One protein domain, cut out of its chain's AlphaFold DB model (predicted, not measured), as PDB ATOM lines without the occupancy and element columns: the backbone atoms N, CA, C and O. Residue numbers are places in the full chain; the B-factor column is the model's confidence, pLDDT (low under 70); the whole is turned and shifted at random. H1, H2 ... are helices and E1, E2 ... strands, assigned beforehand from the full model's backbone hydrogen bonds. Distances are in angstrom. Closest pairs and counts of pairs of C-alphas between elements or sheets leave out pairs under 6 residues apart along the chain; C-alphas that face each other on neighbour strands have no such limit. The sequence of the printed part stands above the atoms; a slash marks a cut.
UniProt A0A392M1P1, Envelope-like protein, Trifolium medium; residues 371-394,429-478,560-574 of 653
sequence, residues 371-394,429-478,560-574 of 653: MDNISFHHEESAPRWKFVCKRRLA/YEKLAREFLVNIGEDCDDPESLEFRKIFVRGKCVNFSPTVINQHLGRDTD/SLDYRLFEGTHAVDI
ATOM      1  N   MET A 371       1.746 -29.827 -41.455       63.56
ATOM      2  CA  MET A 371       0.651 -28.849 -41.367       63.56
ATOM      3  C   MET A 371      -0.411 -29.100 -42.449       63.56
ATOM      4  O   MET A 371      -1.410 -28.391 -42.527       63.56
ATOM      5  N   ASP A 372      -0.204 -30.124 -43.278       67.38
ATOM      6  CA  ASP A 372      -0.976 -30.379 -44.486       67.38
ATOM      7  C   ASP A 372      -2.447 -30.655 -44.150       67.38
ATOM      8  O   ASP A 372      -2.782 -31.642 -43.482       67.38
ATOM      9  N   ASN A 373      -3.337 -29.817 -44.692       77.25
ATOM     10  CA  ASN A 373      -4.787 -29.838 -44.460       77.25
ATOM     11  C   ASN A 373      -5.226 -29.410 -43.039       77.25
ATOM     12  O   ASN A 373      -6.276 -29.858 -42.566       77.25
ATOM     13  N   ILE A 374      -4.447 -28.552 -42.369       85.94
ATOM     14  CA  ILE A 374      -4.874 -27.780 -41.191       85.94
ATOM     15  C   ILE A 374      -5.144 -26.334 -41.623       85.94
ATOM     16  O   ILE A 374      -4.241 -25.653 -42.106       85.94
ATOM     17  N   SER A 375      -6.377 -25.858 -41.449       87.31
ATOM     18  CA  SER A 375      -6.712 -24.440 -41.607       87.31
ATOM     19  C   SER A 375      -6.436 -23.691 -40.300       87.31
ATOM     20  O   SER A 375      -6.786 -24.186 -39.232       87.31
ATOM     21  N   PHE A 376      -5.852 -22.493 -40.377       91.19
ATOM     22  CA  PHE A 376      -5.641 -21.598 -39.231       91.19
ATOM     23  C   PHE A 376      -6.504 -20.344 -39.378       91.19
ATOM     24  O   PHE A 376      -6.634 -19.850 -40.495       91.19
ATOM     25  N   HIS A 377      -7.082 -19.834 -38.284       88.62
ATOM     26  CA  HIS A 377      -7.895 -18.607 -38.352       88.62
ATOM     27  C   HIS A 377      -7.030 -17.348 -38.450       88.62
ATOM     28  O   HIS A 377      -7.271 -16.464 -39.268       88.62
ATOM     29  N   HIS A 378      -5.992 -17.303 -37.616       87.06
ATOM     30  CA  HIS A 378      -5.035 -16.212 -37.524       87.06
ATOM     31  C   HIS A 378      -3.619 -16.782 -37.624       87.06
ATOM     32  O   HIS A 378      -3.377 -17.939 -37.262       87.06
ATOM     33  N   GLU A 379      -2.655 -15.972 -38.065       86.19
ATOM     34  CA  GLU A 379      -1.245 -16.389 -38.116       86.19
ATOM     35  C   GLU A 379      -0.732 -16.810 -36.724       86.19
ATOM     36  O   GLU A 379       0.039 -17.759 -36.600       86.19
ATOM     37  N   GLU A 380      -1.256 -16.189 -35.664       87.00
ATOM     38  CA  GLU A 380      -0.954 -16.475 -34.256       87.00
ATOM     39  C   GLU A 380      -1.381 -17.884 -33.792       87.00
ATOM     40  O   GLU A 380      -0.797 -18.436 -32.853       87.00
ATOM     41  N   SER A 381      -2.322 -18.533 -34.488       87.94
ATOM     42  CA  SER A 381      -2.686 -19.936 -34.245       87.94
ATOM     43  C   SER A 381      -1.592 -20.902 -34.729       87.94
ATOM     44  O   SER A 381      -1.316 -21.916 -34.081       87.94
ATOM     45  N   ALA A 382      -0.892 -20.589 -35.825       89.12
ATOM     46  CA  ALA A 382       0.144 -21.455 -36.397       89.12
ATOM     47  C   ALA A 382       1.296 -21.808 -35.417       89.12
ATOM     48  O   ALA A 382       1.614 -22.996 -35.278       89.12
ATOM     49  N   PRO A 383       1.908 -20.874 -34.653       89.31
ATOM     50  CA  PRO A 383       2.937 -21.217 -33.673       89.31
ATOM     51  C   PRO A 383       2.416 -22.031 -32.477       89.31
ATOM     52  O   PRO A 383       3.251 -22.595 -31.760       89.31
ATOM     53  N   ARG A 384       1.097 -22.145 -32.255       90.31
ATOM     54  CA  ARG A 384       0.502 -23.039 -31.241       90.31
ATOM     55  C   ARG A 384       0.464 -24.505 -31.709       90.31
ATOM     56  O   ARG A 384       0.546 -25.414 -30.876       90.31
ATOM     57  N   TRP A 385       0.448 -24.759 -33.027       90.56
ATOM     58  CA  TRP A 385       0.372 -26.107 -33.623       90.56
ATOM     59  C   TRP A 385       1.420 -27.074 -33.063       90.56
ATOM     60  O   TRP A 385       1.099 -28.211 -32.723       90.56
ATOM     61  N   LYS A 386       2.658 -26.597 -32.862       88.56
ATOM     62  CA  LYS A 386       3.805 -27.369 -32.337       88.56
ATOM     63  C   LYS A 386       3.595 -27.993 -30.947       88.56
ATOM     64  O   LYS A 386       4.401 -28.846 -30.555       88.56
ATOM     65  N   PHE A 387       2.580 -27.541 -30.206       88.81
ATOM     66  CA  PHE A 387       2.124 -28.111 -28.940       88.81
ATOM     67  C   PHE A 387       0.878 -28.981 -29.151       88.81
ATOM     68  O   PHE A 387       0.865 -30.139 -28.736       88.81
ATOM     69  N   VAL A 388      -0.138 -28.455 -29.847       89.81
ATOM     70  CA  VAL A 388      -1.425 -29.131 -30.100       89.81
ATOM     71  C   VAL A 388      -1.254 -30.461 -30.849       89.81
ATOM     72  O   VAL A 388      -1.883 -31.459 -30.490       89.81
ATOM     73  N   CYS A 389      -0.333 -30.535 -31.812       87.75
ATOM     74  CA  CYS A 389      -0.025 -31.766 -32.546       87.75
ATOM     75  C   CYS A 389       0.560 -32.892 -31.666       87.75
ATOM     76  O   CYS A 389       0.488 -34.057 -32.043       87.75
ATOM     77  N   LYS A 390       1.116 -32.561 -30.489       87.38
ATOM     78  CA  LYS A 390       1.730 -33.510 -29.538       87.38
ATOM     79  C   LYS A 390       0.818 -33.876 -28.367       87.38
ATOM     80  O   LYS A 390       1.153 -34.782 -27.606       87.38
ATOM     81  N   ARG A 391      -0.317 -33.188 -28.188       85.69
ATOM     82  CA  ARG A 391      -1.287 -33.534 -27.138       85.69
ATOM     83  C   ARG A 391      -1.845 -34.934 -27.403       85.69
ATOM     84  O   ARG A 391      -2.141 -35.284 -28.547       85.69
ATOM     85  N   ARG A 392      -2.008 -35.735 -26.352       85.69
ATOM     86  CA  ARG A 392      -2.789 -36.975 -26.425       85.69
ATOM     87  C   ARG A 392      -4.262 -36.603 -26.298       85.69
ATOM     88  O   ARG A 392      -4.600 -35.810 -25.425       85.69
ATOM     89  N   LEU A 393      -5.108 -37.159 -27.157       85.94
ATOM     90  CA  LEU A 393      -6.555 -37.022 -27.037       85.94
ATOM     91  C   LEU A 393      -7.088 -38.210 -26.229       85.94
ATOM     92  O   LEU A 393      -6.702 -39.354 -26.478       85.94
ATOM     93  N   ALA A 394      -7.949 -37.940 -25.249       85.38
ATOM     94  CA  ALA A 394      -8.805 -38.970 -24.677       85.38
ATOM     95  C   ALA A 394      -9.961 -39.202 -25.659       85.38
ATOM     96  O   ALA A 394     -10.579 -38.243 -26.116       85.38
ATOM     97  N   TYR A 429     -12.192 -38.025 -35.492       89.31
ATOM     98  CA  TYR A 429     -11.305 -37.409 -36.477       89.31
ATOM     99  C   TYR A 429     -10.237 -36.559 -35.776       89.31
ATOM    100  O   TYR A 429     -10.347 -35.337 -35.720       89.31
ATOM    101  N   GLU A 430      -9.175 -37.189 -35.258       89.56
ATOM    102  CA  GLU A 430      -8.135 -36.501 -34.470       89.56
ATOM    103  C   GLU A 430      -7.585 -35.218 -35.117       89.56
ATOM    104  O   GLU A 430      -7.372 -34.225 -34.425       89.56
ATOM    105  N   LYS A 431      -7.367 -35.208 -36.442       89.06
ATOM    106  CA  LYS A 431      -6.899 -34.006 -37.157       89.06
ATOM    107  C   LYS A 431      -7.879 -32.835 -37.008       89.06
ATOM    108  O   LYS A 431      -7.433 -31.721 -36.768       89.06
ATOM    109  N   LEU A 432      -9.186 -33.103 -37.080       90.50
ATOM    110  CA  LEU A 432     -10.250 -32.109 -36.908       90.50
ATOM    111  C   LEU A 432     -10.322 -31.611 -35.456       90.50
ATOM    112  O   LEU A 432     -10.452 -30.417 -35.231       90.50
ATOM    113  N   ALA A 433     -10.173 -32.503 -34.470       91.31
ATOM    114  CA  ALA A 433     -10.135 -32.120 -33.054       91.31
ATOM    115  C   ALA A 433      -8.910 -31.246 -32.711       91.31
ATOM    116  O   ALA A 433      -8.991 -30.340 -31.884       91.31
ATOM    117  N   ARG A 434      -7.773 -31.488 -33.375       91.38
ATOM    118  CA  ARG A 434      -6.544 -30.686 -33.243       91.38
ATOM    119  C   ARG A 434      -6.647 -29.342 -33.972       91.38
ATOM    120  O   ARG A 434      -6.149 -28.347 -33.458       91.38
ATOM    121  N   GLU A 435      -7.299 -29.309 -35.131       92.31
ATOM    122  CA  GLU A 435      -7.615 -28.083 -35.881       92.31
ATOM    123  C   GLU A 435      -8.600 -27.188 -35.113       92.31
ATOM    124  O   GLU A 435      -8.343 -26.002 -34.944       92.31
ATOM    125  N   PHE A 436      -9.661 -27.772 -34.547       92.00
ATOM    126  CA  PHE A 436     -10.546 -27.102 -33.592       92.00
ATOM    127  C   PHE A 436      -9.738 -26.519 -32.426       92.00
ATOM    128  O   PHE A 436      -9.799 -25.322 -32.177       92.00
ATOM    129  N   LEU A 437      -8.919 -27.332 -31.744       90.69
ATOM    130  CA  LEU A 437      -8.197 -26.879 -30.553       90.69
ATOM    131  C   LEU A 437      -7.199 -25.748 -30.852       90.69
ATOM    132  O   LEU A 437      -7.069 -24.839 -30.042       90.69
ATOM    133  N   VAL A 438      -6.481 -25.777 -31.981       91.12
ATOM    134  CA  VAL A 438      -5.451 -24.762 -32.281       91.12
ATOM    135  C   VAL A 438      -6.030 -23.387 -32.654       91.12
ATOM    136  O   VAL A 438      -5.342 -22.379 -32.485       91.12
ATOM    137  N   ASN A 439      -7.287 -23.344 -33.106       91.75
ATOM    138  CA  ASN A 439      -7.967 -22.137 -33.583       91.75
ATOM    139  C   ASN A 439      -8.851 -21.440 -32.538       91.75
ATOM    140  O   ASN A 439      -9.521 -20.470 -32.882       91.75
ATOM    141  N   ILE A 440      -8.870 -21.900 -31.282       88.75
ATOM    142  CA  ILE A 440      -9.606 -21.207 -30.216       88.75
ATOM    143  C   ILE A 440      -8.916 -19.861 -29.928       88.75
ATOM    144  O   ILE A 440      -7.716 -19.835 -29.636       88.75
ATOM    145  N   GLY A 441      -9.654 -18.753 -30.051       84.38
ATOM    146  CA  GLY A 441      -9.167 -17.396 -29.761       84.38
ATOM    147  C   GLY A 441      -8.763 -17.206 -28.293       84.38
ATOM    148  O   GLY A 441      -9.039 -18.057 -27.451       84.38
ATOM    149  N   GLU A 442      -8.088 -16.101 -27.970       82.62
ATOM    150  CA  GLU A 442      -7.857 -15.715 -26.555       82.62
ATOM    151  C   GLU A 442      -9.069 -14.970 -25.968       82.62
ATOM    152  O   GLU A 442      -9.212 -14.844 -24.755       82.62
ATOM    153  N   ASP A 443      -9.948 -14.530 -26.862       84.00
ATOM    154  CA  ASP A 443     -11.138 -13.702 -26.711       84.00
ATOM    155  C   ASP A 443     -12.440 -14.467 -27.032       84.00
ATOM    156  O   ASP A 443     -13.521 -13.885 -27.036       84.00
ATOM    157  N   CYS A 444     -12.374 -15.783 -27.278       82.94
ATOM    158  CA  CYS A 444     -13.562 -16.596 -27.581       82.94
ATOM    159  C   CYS A 444     -14.582 -16.629 -26.430       82.94
ATOM    160  O   CYS A 444     -15.767 -16.869 -26.666       82.94
ATOM    161  N   ASP A 445     -14.119 -16.374 -25.206       82.25
ATOM    162  CA  ASP A 445     -14.916 -16.345 -23.981       82.25
ATOM    163  C   ASP A 445     -15.303 -14.897 -23.578       82.25
ATOM    164  O   ASP A 445     -15.965 -14.706 -22.560       82.25
ATOM    165  N   ASP A 446     -14.918 -13.874 -24.362       86.38
ATOM    166  CA  ASP A 446     -15.228 -12.453 -24.125       86.38
ATOM    167  C   ASP A 446     -16.512 -12.022 -24.869       86.38
ATOM    168  O   ASP A 446     -16.500 -11.969 -26.102       86.38
ATOM    169  N   PRO A 447     -17.615 -11.671 -24.171       86.38
ATOM    170  CA  PRO A 447     -18.864 -11.232 -24.800       86.38
ATOM    171  C   PRO A 447     -18.770  -9.944 -25.628       86.38
ATOM    172  O   PRO A 447     -19.694  -9.666 -26.394       86.38
ATOM    173  N   GLU A 448     -17.708  -9.144 -25.475       88.69
ATOM    174  CA  GLU A 448     -17.475  -7.944 -26.290       88.69
ATOM    175  C   GLU A 448     -16.738  -8.258 -27.611       88.69
ATOM    176  O   GLU A 448     -16.710  -7.412 -28.510       88.69
ATOM    177  N   SER A 449     -16.192  -9.472 -27.782       87.81
ATOM    178  CA  SER A 449     -15.524  -9.872 -29.026       87.81
ATOM    179  C   SER A 449     -16.508 -10.208 -30.150       87.81
ATOM    180  O   SER A 449     -17.527 -10.878 -29.970       87.81
ATOM    181  N   LEU A 450     -16.133  -9.837 -31.378       85.25
ATOM    182  CA  LEU A 450     -16.801 -10.312 -32.589       85.25
ATOM    183  C   LEU A 450     -16.645 -11.828 -32.785       85.25
ATOM    184  O   LEU A 450     -17.477 -12.413 -33.473       85.25
ATOM    185  N   GLU A 451     -15.642 -12.471 -32.183       85.31
ATOM    186  CA  GLU A 451     -15.421 -13.924 -32.214       85.31
ATOM    187  C   GLU A 451     -15.935 -14.657 -30.957       85.31
ATOM    188  O   GLU A 451     -15.683 -15.854 -30.785       85.31
ATOM    189  N   PHE A 452     -16.730 -13.982 -30.113       88.06
ATOM    190  CA  PHE A 452     -17.367 -14.588 -28.942       88.06
ATOM    191  C   PHE A 452     -18.127 -15.871 -29.298       88.06
ATOM    192  O   PHE A 452     -19.030 -15.873 -30.143       88.06
ATOM    193  N   ARG A 453     -17.775 -16.974 -28.627       87.12
ATOM    194  CA  ARG A 453     -18.340 -18.316 -28.833       87.12
ATOM    195  C   ARG A 453     -18.352 -18.733 -30.315       87.12
ATOM    196  O   ARG A 453     -19.279 -19.412 -30.766       87.12
ATOM    197  N   LYS A 454     -17.321 -18.358 -31.079       88.94
ATOM    198  CA  LYS A 454     -17.040 -18.878 -32.425       88.94
ATOM    199  C   LYS A 454     -15.777 -19.730 -32.446       88.94
ATOM    200  O   LYS A 454     -14.903 -19.617 -31.590       88.94
ATOM    201  N   ILE A 455     -15.684 -20.594 -33.452       89.56
ATOM    202  CA  ILE A 455     -14.491 -21.390 -33.724       89.56
ATOM    203  C   ILE A 455     -14.293 -21.595 -35.225       89.56
ATOM    204  O   ILE A 455     -15.251 -21.832 -35.961       89.56
ATOM    205  N   PHE A 456     -13.047 -21.517 -35.690       90.44
ATOM    206  CA  PHE A 456     -12.699 -21.692 -37.098       90.44
ATOM    207  C   PHE A 456     -12.216 -23.116 -37.382       90.44
ATOM    208  O   PHE A 456     -11.206 -23.562 -36.833       90.44
ATOM    209  N   VAL A 457     -12.917 -23.837 -38.257       90.44
ATOM    210  CA  VAL A 457     -12.562 -25.207 -38.658       90.44
ATOM    211  C   VAL A 457     -12.944 -25.428 -40.124       90.44
ATOM    212  O   VAL A 457     -13.990 -24.963 -40.574       90.44
ATOM    213  N   ARG A 458     -12.108 -26.136 -40.895       89.88
ATOM    214  CA  ARG A 458     -12.302 -26.416 -42.333       89.88
ATOM    215  C   ARG A 458     -12.584 -25.164 -43.175       89.88
ATOM    216  O   ARG A 458     -13.430 -25.182 -44.069       89.88
ATOM    217  N   GLY A 459     -11.878 -24.076 -42.874       87.75
ATOM    218  CA  GLY A 459     -12.011 -22.800 -43.582       87.75
ATOM    219  C   GLY A 459     -13.286 -22.009 -43.262       87.75
ATOM    220  O   GLY A 459     -13.651 -21.138 -44.047       87.75
ATOM    221  N   LYS A 460     -13.996 -22.318 -42.166       89.31
ATOM    222  CA  LYS A 460     -15.259 -21.661 -41.787       89.31
ATOM    223  C   LYS A 460     -15.301 -21.340 -40.295       89.31
ATOM    224  O   LYS A 460     -15.021 -22.217 -39.481       89.31
ATOM    225  N   CYS A 461     -15.733 -20.131 -39.938       89.12
ATOM    226  CA  CYS A 461     -16.186 -19.838 -38.577       89.12
ATOM    227  C   CYS A 461     -17.550 -20.499 -38.347       89.12
ATOM    228  O   CYS A 461     -18.449 -20.379 -39.182       89.12
ATOM    229  N   VAL A 462     -17.719 -21.174 -37.212       91.00
ATOM    230  CA  VAL A 462     -18.998 -21.727 -36.752       91.00
ATOM    231  C   VAL A 462     -19.251 -21.316 -35.305       91.00
ATOM    232  O   VAL A 462     -18.318 -21.224 -34.509       91.00
ATOM    233  N   ASN A 463     -20.514 -21.077 -34.953       90.44
ATOM    234  CA  ASN A 463     -20.898 -20.755 -33.579       90.44
ATOM    235  C   ASN A 463     -20.808 -22.020 -32.710       90.44
ATOM    236  O   ASN A 463     -21.363 -23.063 -33.064       90.44
ATOM    237  N   PHE A 464     -20.140 -21.925 -31.564       88.88
ATOM    238  CA  PHE A 464     -19.902 -23.023 -30.637       88.88
ATOM    239  C   PHE A 464     -20.032 -22.529 -29.189       88.88
ATOM    240  O   PHE A 464     -19.156 -21.856 -28.654       88.88
ATOM    241  N   SER A 465     -21.154 -22.863 -28.551       86.25
ATOM    242  CA  SER A 465     -21.522 -22.410 -27.204       86.25
ATOM    243  C   SER A 465     -22.086 -23.561 -26.361       86.25
ATOM    244  O   SER A 465     -22.485 -24.583 -26.933       86.25
ATOM    245  N   PRO A 466     -22.209 -23.410 -25.025       84.75
ATOM    246  CA  PRO A 466     -22.921 -24.378 -24.186       84.75
ATOM    247  C   PRO A 466     -24.329 -24.691 -24.715       84.75
ATOM    248  O   PRO A 466     -24.711 -25.856 -24.775       84.75
ATOM    249  N   THR A 467     -25.050 -23.679 -25.214       85.69
ATOM    250  CA  THR A 467     -26.376 -23.803 -25.844       85.69
ATOM    251  C   THR A 467     -26.356 -24.712 -27.078       85.69
ATOM    252  O   THR A 467     -27.157 -25.639 -27.165       85.69
ATOM    253  N   VAL A 468     -25.418 -24.498 -28.011       89.62
ATOM    254  CA  VAL A 468     -25.282 -25.310 -29.241       89.62
ATOM    255  C   VAL A 468     -24.913 -26.759 -28.904       89.62
ATOM    256  O   VAL A 468     -25.452 -27.697 -29.494       89.62
ATOM    257  N   ILE A 469     -24.031 -26.957 -27.919       87.75
ATOM    258  CA  ILE A 469     -23.634 -28.288 -27.440       87.75
ATOM    259  C   ILE A 469     -24.824 -29.000 -26.786       87.75
ATOM    260  O   ILE A 469     -25.095 -30.154 -27.115       87.75
ATOM    261  N   ASN A 470     -25.559 -28.327 -25.896       86.56
ATOM    262  CA  ASN A 470     -26.734 -28.891 -25.233       86.56
ATOM    263  C   ASN A 470     -27.812 -29.260 -26.262       86.56
ATOM    264  O   ASN A 470     -28.259 -30.407 -26.270       86.56
ATOM    265  N   GLN A 471     -28.126 -28.374 -27.215       88.19
ATOM    266  CA  GLN A 471     -29.076 -28.650 -28.298       88.19
ATOM    267  C   GLN A 471     -28.659 -29.868 -29.143       88.19
ATOM    268  O   GLN A 471     -29.478 -30.755 -29.392       88.19
ATOM    269  N   HIS A 472     -27.382 -29.977 -29.532       87.38
ATOM    270  CA  HIS A 472     -26.865 -31.147 -30.253       87.38
ATOM    271  C   HIS A 472     -26.996 -32.440 -29.426       87.38
ATOM    272  O   HIS A 472     -27.457 -33.477 -29.923       87.38
ATOM    273  N   LEU A 473     -26.662 -32.375 -28.133       84.81
ATOM    274  CA  LEU A 473     -26.830 -33.484 -27.195       84.81
ATOM    275  C   LEU A 473     -28.309 -33.810 -26.916       84.81
ATOM    276  O   LEU A 473     -28.623 -34.946 -26.576       84.81
ATOM    277  N   GLY A 474     -29.250 -32.912 -27.223       84.06
ATOM    278  CA  GLY A 474     -30.675 -33.067 -26.902       84.06
ATOM    279  C   GLY A 474     -30.974 -32.781 -25.431       84.06
ATOM    280  O   GLY A 474     -31.872 -33.390 -24.861       84.06
ATOM    281  N   ARG A 475     -30.176 -31.902 -24.821       83.25
ATOM    282  CA  ARG A 475     -30.331 -31.394 -23.459       83.25
ATOM    283  C   ARG A 475     -31.036 -30.044 -23.509       83.25
ATOM    284  O   ARG A 475     -30.929 -29.316 -24.495       83.25
ATOM    285  N   ASP A 476     -31.712 -29.732 -22.415       76.12
ATOM    286  CA  ASP A 476     -32.328 -28.433 -22.175       76.12
ATOM    287  C   ASP A 476     -31.275 -27.299 -22.205       76.12
ATOM    288  O   ASP A 476     -30.084 -27.514 -21.940       76.12
ATOM    289  N   THR A 477     -31.719 -26.103 -22.578       74.06
ATOM    290  CA  THR A 477     -30.914 -24.882 -22.700       74.06
ATOM    291  C   THR A 477     -31.154 -23.882 -21.576       74.06
ATOM    292  O   THR A 477     -30.361 -22.951 -21.458       74.06
ATOM    293  N   ASP A 478     -32.205 -24.061 -20.774       70.75
ATOM    294  CA  ASP A 478     -32.577 -23.111 -19.727       70.75
ATOM    295  C   ASP A 478     -31.601 -23.171 -18.541       70.75
ATOM    296  O   ASP A 478     -31.242 -24.258 -18.061       70.75
ATOM    297  N   SER A 560     -14.516 -22.953 -20.710       65.31
ATOM    298  CA  SER A 560     -13.310 -22.414 -20.087       65.31
ATOM    299  C   SER A 560     -12.104 -23.200 -20.578       65.31
ATOM    300  O   SER A 560     -12.007 -24.417 -20.391       65.31
ATOM    301  N   LEU A 561     -11.185 -22.503 -21.246       68.81
ATOM    302  CA  LEU A 561      -9.981 -23.108 -21.799       68.81
ATOM    303  C   LEU A 561      -8.772 -22.874 -20.885       68.81
ATOM    304  O   LEU A 561      -8.404 -21.742 -20.577       68.81
ATOM    305  N   ASP A 562      -8.073 -23.949 -20.512       70.62
ATOM    306  CA  ASP A 562      -6.725 -23.807 -19.964       70.62
ATOM    307  C   ASP A 562      -5.761 -23.443 -21.101       70.62
ATOM    308  O   ASP A 562      -5.342 -24.303 -21.877       70.62
ATOM    309  N   TYR A 563      -5.374 -22.171 -21.187       71.50
ATOM    310  CA  TYR A 563      -4.395 -21.665 -22.157       71.50
ATOM    311  C   TYR A 563      -3.052 -22.429 -22.121       71.50
ATOM    312  O   TYR A 563      -2.338 -22.465 -23.124       71.50
ATOM    313  N   ARG A 564      -2.737 -23.162 -21.037       71.56
ATOM    314  CA  ARG A 564      -1.597 -24.103 -20.976       71.56
ATOM    315  C   ARG A 564      -1.755 -25.327 -21.891       71.56
ATOM    316  O   ARG A 564      -0.835 -26.135 -21.997       71.56
ATOM    317  N   LEU A 565      -2.867 -25.475 -22.612       75.19
ATOM    318  CA  LEU A 565      -2.985 -26.362 -23.777       75.19
ATOM    319  C   LEU A 565      -2.089 -25.898 -24.945       75.19
ATOM    320  O   LEU A 565      -1.590 -26.731 -25.713       75.19
ATOM    321  N   PHE A 566      -1.784 -24.599 -25.013       82.12
ATOM    322  CA  PHE A 566      -0.883 -23.979 -25.988       82.12
ATOM    323  C   PHE A 566       0.546 -23.760 -25.468       82.12
ATOM    324  O   PHE A 566       1.371 -23.210 -26.191       82.12
ATOM    325  N   GLU A 567       0.870 -24.223 -24.256       77.56
ATOM    326  CA  GLU A 567       2.185 -24.041 -23.629       77.56
ATOM    327  C   GLU A 567       2.758 -25.351 -23.063       77.56
ATOM    328  O   GLU A 567       2.028 -26.240 -22.625       77.56
ATOM    329  N   GLY A 568       4.089 -25.465 -23.025       66.75
ATOM    330  CA  GLY A 568       4.791 -26.549 -22.326       66.75
ATOM    331  C   GLY A 568       4.477 -27.973 -22.817       66.75
ATOM    332  O   GLY A 568       4.130 -28.203 -23.976       66.75
ATOM    333  N   THR A 569       4.660 -28.951 -21.925       58.50
ATOM    334  CA  THR A 569       4.390 -30.387 -22.162       58.50
ATOM    335  C   THR A 569       3.198 -30.927 -21.368       58.50
ATOM    336  O   THR A 569       2.767 -32.052 -21.615       58.50
ATOM    337  N   HIS A 570       2.649 -30.141 -20.437       55.84
ATOM    338  CA  HIS A 570       1.551 -30.524 -19.548       55.84
ATOM    339  C   HIS A 570       0.528 -29.384 -19.474       55.84
ATOM    340  O   HIS A 570       0.907 -28.232 -19.291       55.84
ATOM    341  N   ALA A 571      -0.757 -29.716 -19.600       57.50
ATOM    342  CA  ALA A 571      -1.846 -28.910 -19.042       57.50
ATOM    343  C   ALA A 571      -2.272 -29.559 -17.713       57.50
ATOM    344  O   ALA A 571      -1.813 -30.661 -17.403       57.50
ATOM    345  N   VAL A 572      -3.112 -28.888 -16.925       53.50
ATOM    346  CA  VAL A 572      -3.687 -29.492 -15.714       53.50
ATOM    347  C   VAL A 572      -4.964 -30.243 -16.083       53.50
ATOM    348  O   VAL A 572      -5.794 -29.722 -16.825       53.50
ATOM    349  N   ASP A 573      -5.127 -31.452 -15.548       42.56
ATOM    350  CA  ASP A 573      -6.370 -32.207 -15.687       42.56
ATOM    351  C   ASP A 573      -7.491 -31.495 -14.909       42.56
ATOM    352  O   ASP A 573      -7.438 -31.400 -13.683       42.56
ATOM    353  N   ILE A 574      -8.509 -31.035 -15.642       43.88
ATOM    354  CA  ILE A 574      -9.756 -30.415 -15.157       43.88
ATOM    355  C   ILE A 574      -9.555 -29.071 -14.432       43.88
ATOM    356  O   ILE A 574      -9.316 -28.992 -13.227       43.88
TER     357      ILE A 574
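This is residues 371 to 394, 429 to 478 and 560 to 574 of the 653 residues of the protein "Envelope-like protein" of Trifolium medium (UniProt A0A392M1P1). H1, H2 and H4 cluster at one end, E1 of the hairpin E1 and E2 sits beside H2, and H3 lies far off. The 89 printed residues, mixed in class, run H1 H2 E1 E2 H3 H4, under half in named elements; the sheet E1 - E2 is antiparallel. It is compact, radius of gyration of the C-alphas 13.7 A, spanning 38 by 28 by 27 A.

Find C-alpha 379 at (-1.245, -16.389, -38.116); H1 runs 15.1 A to 388. Next come H2, 430 to 438, 12.2 A; E1, 454 to 457; E2, 460 to 463; H3, 466 to 473; and H4, 563 to 566, ending at (-0.883, -23.979, -25.988).

H1 touches H2, closest C-alphas Ser 381 and Val 438, 5.9 A, and H4, Arg 384 and Phe 566, 5.5 A. The closest C-alphas of H2 and E1 are Phe 436 and Val 457, 5.8 A. Look at N 455 and O 462 of E1 and E2, 2.9 A. H2 and H3 have every O i to N i+4 pair within hydrogen-bond range, H1 1 of 6 but 5 of 7 i+3 pairs; H4 is too short.

Cuts leave 12.2 A between C-alphas 394 and 429, 19.3 A between 478 and 560. H2 to E1 is a long link. Confidence is under 70 at 371 to 372, 560 to 561 and 568 to 574.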